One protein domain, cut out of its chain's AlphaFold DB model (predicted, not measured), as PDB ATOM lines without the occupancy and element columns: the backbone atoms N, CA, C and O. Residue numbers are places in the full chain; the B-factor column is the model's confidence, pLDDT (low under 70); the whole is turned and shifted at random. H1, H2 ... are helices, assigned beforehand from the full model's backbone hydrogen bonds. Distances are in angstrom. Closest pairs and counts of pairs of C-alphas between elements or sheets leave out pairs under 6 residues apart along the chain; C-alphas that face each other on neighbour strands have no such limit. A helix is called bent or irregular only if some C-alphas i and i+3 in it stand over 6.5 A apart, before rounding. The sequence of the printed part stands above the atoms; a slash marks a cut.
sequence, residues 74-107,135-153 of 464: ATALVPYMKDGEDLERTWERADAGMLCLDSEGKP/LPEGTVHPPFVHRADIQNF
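AT A GLANCE: This is residues 74 to 107 and 135 to 153 of the 464 residues of an uncharacterized protein of Kalmanozyma brasiliensis (strain GHG001) (UniProt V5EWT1). With little regular structure, the domain is a cluster of three short helices at one end, H2 packing on H1 and H3, while two unnamed stretches, residues 96 to 107 and 135 to 146, reach toward the other end. The printed part has 53 residues, 21 in named helices, ordered H1, H2, H3, with no named strand: all helix. It is compact, radius of gyration of the C-alphas 11.1 A, and only just elongated, spanning 34 by 22 by 17 A.

IN THESE COORDINATES: H2, residues 87 to 95, measures 12.1 A and begins at C-alpha 87 (120.739, 213.220, 168.353). H1, residues 74 to 80, measures 11.0 A; it is only just irregular, C-alphas 76 and 79 being 6.9 A apart. H3, residues 147 to 151, measures 6.5 A and ends at C-alpha 151 (117.209, 220.713, 164.158).

HOW THE PARTS SIT: H2 touches H1, about perpendicular at 83 degrees; the closest C-alphas, of Tyr 80 and Thr 90, are 6.7 A apart. H2 touches H3, closest C-alphas Glu 88 and Ile 150, 6.9 A. H1 and H3 are close but not clearly touching, closest C-alphas Ala 74 and Ile 150, 5.7 A. In H2 and H3 every O i to N i+4 pair is within hydrogen-bond range; in H1 0 of 3 are, but 3 of 4 O i to N i+3 pairs.

THE WHOLE: The farthest C-alphas, Pro 136 and Asn 152, are 34.4 A apart. Residues 108 to 134 are not printed; C-alphas 107 and 135 are 15.9 A apart across the cut. Residues 102, 105 and 107 have pLDDT under 70.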
ATOM      1  N   ALA A  74     116.443 212.211 159.440       91.56
ATOM      2  CA  ALA A  74     117.072 212.103 160.757       91.56
ATOM      3  C   ALA A  74     116.736 210.820 161.546       91.56
ATOM      4  O   ALA A  74     117.517 210.415 162.403       91.56
ATOM      5  N   THR A  75     115.628 210.130 161.241       90.19
ATOM      6  CA  THR A  75     115.316 208.827 161.862       90.19
ATOM      7  C   THR A  75     116.355 207.761 161.545       90.19
ATOM      8  O   THR A  75     116.537 206.840 162.336       90.19
ATOM      9  N   ALA A  76     117.073 207.891 160.429       89.44
ATOM     10  CA  ALA A  76     118.097 206.933 160.048       89.44
ATOM     11  C   ALA A  76     119.313 206.943 160.994       89.44
ATOM     12  O   ALA A  76     120.072 205.979 161.016       89.44
ATOM     13  N   LEU A  77     119.468 207.993 161.812       90.38
ATOM     14  CA  LEU A  77     120.485 208.076 162.864       90.38
ATOM     15  C   LEU A  77     120.049 207.413 164.176       90.38
ATOM     16  O   LEU A  77     120.893 207.144 165.026       90.38
ATOM     17  N   VAL A  78     118.756 207.124 164.360       89.12
ATOM     18  CA  VAL A  78     118.232 206.573 165.621       89.12
ATOM     19  C   VAL A  78     118.890 205.243 166.016       89.12
ATOM     20  O   VAL A  78     119.246 205.116 167.186       89.12
ATOM     21  N   PRO A  79     119.149 204.284 165.103       87.94
ATOM     22  CA  PRO A  79     119.862 203.049 165.450       87.94
ATOM     23  C   PRO A  79     121.285 203.263 165.997       87.94
ATOM     24  O   PRO A  79     121.845 202.359 166.607       87.94
ATOM     25  N   TYR A  80     121.873 204.445 165.781       87.50
ATOM     26  CA  TYR A  80     123.237 204.790 166.189       87.50
ATOM     27  C   TYR A  80     123.299 205.597 167.498       87.50
ATOM     28  O   TYR A  80     124.397 205.867 168.012       87.50
ATOM     29  N   MET A  81     122.143 206.007 168.028       89.12
ATOM     30  CA  MET A  81     122.054 206.743 169.285       89.12
ATOM     31  C   MET A  81     122.382 205.816 170.458       89.12
ATOM     32  O   MET A  81     121.824 204.725 170.569       89.12
ATOM     33  N   LYS A  82     123.273 206.249 171.355       88.94
ATOM     34  CA  LYS A  82     123.514 205.547 172.623       88.94
ATOM     35  C   LYS A  82     122.471 205.959 173.658       88.94
ATOM     36  O   LYS A  82     121.930 207.064 173.601       88.94
ATOM     37  N   ASP A  83     122.230 205.097 174.643       87.94
ATOM     38  CA  ASP A  83     121.313 205.399 175.745       87.94
ATOM     39  C   ASP A  83     121.707 206.704 176.456       87.94
ATOM     40  O   ASP A  83     122.813 206.844 176.983       87.94
ATOM     41  N   GLY A  84     120.786 207.671 176.463       88.12
ATOM     42  CA  GLY A  84     120.988 208.995 177.063       88.12
ATOM     43  C   GLY A  84     121.781 209.989 176.207       88.12
ATOM     44  O   GLY A  84     122.025 211.107 176.662       88.12
ATOM     45  N   GLU A  85     122.177 209.622 174.988       89.44
ATOM     46  CA  GLU A  85     122.844 210.525 174.053       89.44
ATOM     47  C   GLU A  85     121.832 211.339 173.236       89.44
ATOM     48  O   GLU A  85     120.777 210.844 172.842       89.44
ATOM     49  N   ASP A  86     122.167 212.605 172.984       90.62
ATOM     50  CA  ASP A  86     121.376 213.476 172.117       90.62
ATOM     51  C   ASP A  86     121.640 213.177 170.631       90.62
ATOM     52  O   ASP A  86     122.722 212.724 170.235       90.62
ATOM     53  N   LEU A  87     120.650 213.455 169.787       89.88
ATOM     54  CA  LEU A  87     120.739 213.220 168.353       89.88
ATOM     55  C   LEU A  87     121.812 214.101 167.698       89.88
ATOM     56  O   LEU A  87     122.492 213.629 166.791       89.88
ATOM     57  N   GLU A  88     122.017 215.334 168.181       91.94
ATOM     58  CA  GLU A  88     123.053 216.236 167.650       91.94
ATOM     59  C   GLU A  88     124.457 215.633 167.816       91.94
ATOM     60  O   GLU A  88     125.223 215.601 166.857       91.94
ATOM     61  N   ARG A  89     124.760 215.016 168.968       91.75
ATOM     62  CA  ARG A  89     126.038 214.304 169.178       91.75
ATOM     63  C   ARG A  89     126.185 213.078 168.288       91.75
ATOM     64  O   ARG A  89     127.270 212.791 167.790       91.75
ATOM     65  N   THR A  90     125.094 212.344 168.083       89.88
ATOM     66  CA  THR A  90     125.102 211.182 167.184       89.88
ATOM     67  C   THR A  90     125.369 211.627 165.747       89.88
ATOM     68  O   THR A  90     126.153 210.992 165.047       89.88
ATOM     69  N   TRP A  91     124.784 212.748 165.325       92.25
ATOM     70  CA  TRP A  91     125.063 213.341 164.025       92.25
ATOM     71  C   TRP A  91     126.507 213.826 163.892       92.25
ATOM     72  O   TRP A  91     127.137 213.489 162.901       92.25
ATOM     73  N   GLU A  92     127.063 214.534 164.880       91.19
ATOM     74  CA  GLU A  92     128.474 214.962 164.855       91.19
ATOM     75  C   GLU A  92     129.420 213.763 164.687       91.19
ATOM     76  O   GLU A  92     130.382 213.823 163.923       91.19
ATOM     77  N   ARG A  93     129.121 212.632 165.345       89.44
ATOM     78  CA  ARG A  93     129.867 211.379 165.150       89.44
ATOM     79  C   ARG A  93     129.664 210.794 163.748       89.44
ATOM     80  O   ARG A  93     130.615 210.254 163.189       89.44
ATOM     81  N   ALA A  94     128.456 210.875 163.190       87.81
ATOM     82  CA  ALA A  94     128.171 210.441 161.821       87.81
ATOM     83  C   ALA A  94     128.963 211.267 160.795       87.81
ATOM     84  O   ALA A  94     129.611 210.702 159.919       87.81
ATOM     85  N   ASP A  95     128.931 212.592 160.949       86.06
ATOM     86  CA  ASP A  95     129.568 213.576 160.074       86.06
ATOM     87  C   ASP A  95     131.099 213.466 160.124       86.06
ATOM     88  O   ASP A  95     131.763 213.460 159.091       86.06
ATOM     89  N   ALA A  96     131.656 213.216 161.314       86.38
ATOM     90  CA  ALA A  96     133.076 212.915 161.501       86.38
ATOM     91  C   ALA A  96     133.504 211.531 160.964       86.38
ATOM     92  O   ALA A  96     134.667 211.157 161.107       86.38
ATOM     93  N   GLY A  97     132.588 210.735 160.400       82.56
ATOM     94  CA  GLY A  97     132.877 209.383 159.913       82.56
ATOM     95  C   GLY A  97     133.176 208.366 161.022       82.56
ATOM     96  O   GLY A  97     133.692 207.291 160.739       82.56
ATOM     97  N   MET A  98     132.842 208.685 162.277       82.38
ATOM     98  CA  MET A  98     133.132 207.869 163.467       82.38
ATOM     99  C   MET A  98     132.073 206.793 163.743       82.38
ATOM    100  O   MET A  98     132.205 206.011 164.687       82.38
ATOM    101  N   LEU A  99     130.985 206.782 162.977       78.88
ATOM    102  CA  LEU A  99     129.946 205.766 163.061       78.88
ATOM    103  C   LEU A  99     130.133 204.767 161.924       78.88
ATOM    104  O   LEU A  99     129.952 205.102 160.754       78.88
ATOM    105  N   CYS A 100     130.446 203.531 162.294       74.00
ATOM    106  CA  CYS A 100     130.461 202.380 161.403       74.00
ATOM    107  C   CYS A 100     129.646 201.276 162.081       74.00
ATOM    108  O   CYS A 100     129.856 200.990 163.265       74.00
ATOM    109  N   LEU A 101     128.716 200.666 161.349       70.06
ATOM    110  CA  LEU A 101     128.152 199.386 161.767       70.06
ATOM    111  C   LEU A 101     128.990 198.271 161.160       70.06
ATOM    112  O   LEU A 101     129.417 198.358 160.004       70.06
ATOM    113  N   ASP A 102     129.217 197.228 161.949       67.19
ATOM    114  CA  ASP A 102     129.702 195.969 161.410       67.19
ATOM    115  C   ASP A 102     128.614 195.261 160.588       67.19
ATOM    116  O   ASP A 102     127.454 195.681 160.544       67.19
ATOM    117  N   SER A 103     128.979 194.159 159.932       70.56
ATOM    118  CA  SER A 103     128.043 193.354 159.143       70.56
ATOM    119  C   SER A 103     126.885 192.764 159.964       70.56
ATOM    120  O   SER A 103     125.897 192.326 159.382       70.56
ATOM    121  N   GLU A 104     126.996 192.726 161.298       73.25
ATOM    122  CA  GLU A 104     125.929 192.288 162.205       73.25
ATOM    123  C   GLU A 104     125.029 193.448 162.671       73.25
ATOM    124  O   GLU A 104     124.117 193.235 163.472       73.25
ATOM    125  N   GLY A 105     125.261 194.673 162.185       67.00
ATOM    126  CA  GLY A 105     124.517 195.861 162.593       67.00
ATOM    127  C   GLY A 105     124.846 196.331 164.010       67.00
ATOM    128  O   GLY A 105     124.099 197.130 164.574       67.00
ATOM    129  N   LYS A 106     125.940 195.847 164.610       72.00
ATOM    130  CA  LYS A 106     126.412 196.317 165.910       72.00
ATOM    131  C   LYS A 106     127.379 197.486 165.707       72.00
ATOM    132  O   LYS A 106     128.189 197.473 164.777       72.00
ATOM    133  N   PRO A 107     127.316 198.513 166.570       64.06
ATOM    134  CA  PRO A 107     128.304 199.578 166.556       64.06
ATOM    135  C   PRO A 107     129.672 198.980 166.891       64.06
ATOM    136  O   PRO A 107     129.903 198.529 168.016       64.06
ATOM    137  N   LEU A 135     131.729 199.937 151.451       72.56
ATOM    138  CA  LEU A 135     133.168 199.721 151.470       72.56
ATOM    139  C   LEU A 135     133.442 198.210 151.347       72.56
ATOM    140  O   LEU A 135     132.630 197.397 151.797       72.56
ATOM    141  N   PRO A 136     134.574 197.805 150.744       73.94
ATOM    142  CA  PRO A 136     134.886 196.398 150.474       73.94
ATOM    143  C   PRO A 136     134.953 195.508 151.730       73.94
ATOM    144  O   PRO A 136     134.884 194.290 151.608       73.94
ATOM    145  N   GLU A 137     135.035 196.095 152.927       75.75
ATOM    146  CA  GLU A 137     135.022 195.382 154.213       75.75
ATOM    147  C   GLU A 137     133.613 195.126 154.778       75.75
ATOM    148  O   GLU A 137     133.475 194.603 155.881       75.75
ATOM    149  N   GLY A 138     132.549 195.461 154.039       77.81
ATOM    150  CA  GLY A 138     131.171 195.245 154.490       77.81
ATOM    151  C   GLY A 138     130.714 196.213 155.587       77.81
ATOM    152  O   GLY A 138     129.633 196.032 156.143       77.81
ATOM    153  N   THR A 139     131.504 197.246 155.882       76.38
ATOM    154  CA  THR A 139     131.114 198.358 156.748       76.38
ATOM    155  C   THR A 139     130.153 199.283 156.006       76.38
ATOM    156  O   THR A 139     130.410 199.734 154.886       76.38
ATOM    157  N   VAL A 140     129.008 199.553 156.634       79.50
ATOM    158  CA  VAL A 140     127.993 200.474 156.113       79.50
ATOM    159  C   VAL A 140     128.117 201.778 156.890       79.50
ATOM    160  O   VAL A 140     127.922 201.804 158.107       79.50
ATOM    161  N   HIS A 141     128.462 202.862 156.193       78.50
ATOM    162  CA  HIS A 141     128.401 204.195 156.785       78.50
ATOM    163  C   HIS A 141     126.942 204.589 157.046       78.50
ATOM    164  O   HIS A 141     126.067 204.250 156.241       78.50
ATOM    165  N   PRO A 142     126.657 205.315 158.142       81.69
ATOM    166  CA  PRO A 142     125.339 205.885 158.345       81.69
ATOM    167  C   PRO A 142     124.987 206.792 157.165       81.69
ATOM    168  O   PRO A 142     125.864 207.470 156.616       81.69
ATOM    169  N   PRO A 143     123.705 206.844 156.779       85.12
ATOM    170  CA  PRO A 143     123.274 207.768 155.751       85.12
ATOM    171  C   PRO A 143     123.549 209.202 156.205       85.12
ATOM    172  O   PRO A 143     123.294 209.569 157.354       85.12
ATOM    173  N   PHE A 144     124.057 210.017 155.284       87.81
ATOM    174  CA  PHE A 144     124.236 211.439 155.530       87.81
ATOM    175  C   PHE A 144     122.872 212.092 155.776       87.81
ATOM    176  O   PHE A 144     121.963 212.001 154.947       87.81
ATOM    177  N   VAL A 145     122.738 212.763 156.916       90.56
ATOM    178  CA  VAL A 145     121.557 213.547 157.279       90.56
ATOM    179  C   VAL A 145     121.977 215.005 157.345       90.56
ATOM    180  O   VAL A 145     122.981 215.331 157.973       90.56
ATOM    181  N   HIS A 146     121.223 215.897 156.710       91.38
ATOM    182  CA  HIS A 146     121.566 217.310 156.720       91.38
ATOM    183  C   HIS A 146     121.310 217.915 158.110       91.38
ATOM    184  O   HIS A 146     120.303 217.614 158.749       91.38
ATOM    185  N   ARG A 147     122.164 218.838 158.577       90.00
ATOM    186  CA  ARG A 147     122.017 219.464 159.908       90.00
ATOM    187  C   ARG A 147     120.630 220.086 160.139       90.00
ATOM    188  O   ARG A 147     120.078 219.997 161.232       90.00
ATOM    189  N   ALA A 148     120.045 220.680 159.097       90.62
ATOM    190  CA  ALA A 148     118.696 221.259 159.147       90.62
ATOM    191  C   ALA A 148     117.586 220.223 159.422       90.62
ATOM    192  O   ALA A 148     116.570 220.562 160.029       90.62
ATOM    193  N   ASP A 149     117.785 218.967 159.014       90.06
ATOM    194  CA  ASP A 149     116.846 217.877 159.283       90.06
ATOM    195  C   ASP A 149     116.883 217.500 160.770       90.06
ATOM    196  O   ASP A 149     115.861 217.182 161.369       90.06
ATOM    197  N   ILE A 150     118.046 217.586 161.410       90.88
ATOM    198  CA  ILE A 150     118.192 217.245 162.831       90.88
ATOM    199  C   ILE A 150     117.605 218.326 163.730       90.88
ATOM    200  O   ILE A 150     116.960 217.999 164.719       90.88
ATOM    201  N   GLN A 151     117.745 219.601 163.362       89.69
ATOM    202  CA  GLN A 151     117.209 220.713 164.158       89.69
ATOM    203  C   GLN A 151     115.683 220.680 164.304       89.69
ATOM    204  O   GLN A 151     115.153 221.109 165.326       89.69
ATOM    205  N   ASN A 152     114.976 220.170 163.293       85.88
ATOM    206  CA  ASN A 152     113.515 220.054 163.310       85.88
ATOM    207  C   ASN A 152     113.028 218.669 163.748       85.88
ATOM    208  O   ASN A 152     111.820 218.445 163.878       85.88
ATOM    209  N   PHE A 153     113.945 217.726 163.951       88.38
ATOM    210  CA  PHE A 153     113.602 216.386 164.368       88.38
ATOM    211  C   PHE A 153     113.653 216.290 165.887       88.38
ATOM    212  O   PHE A 153     114.706 216.389 166.508       88.38
TER     213      PHE A 153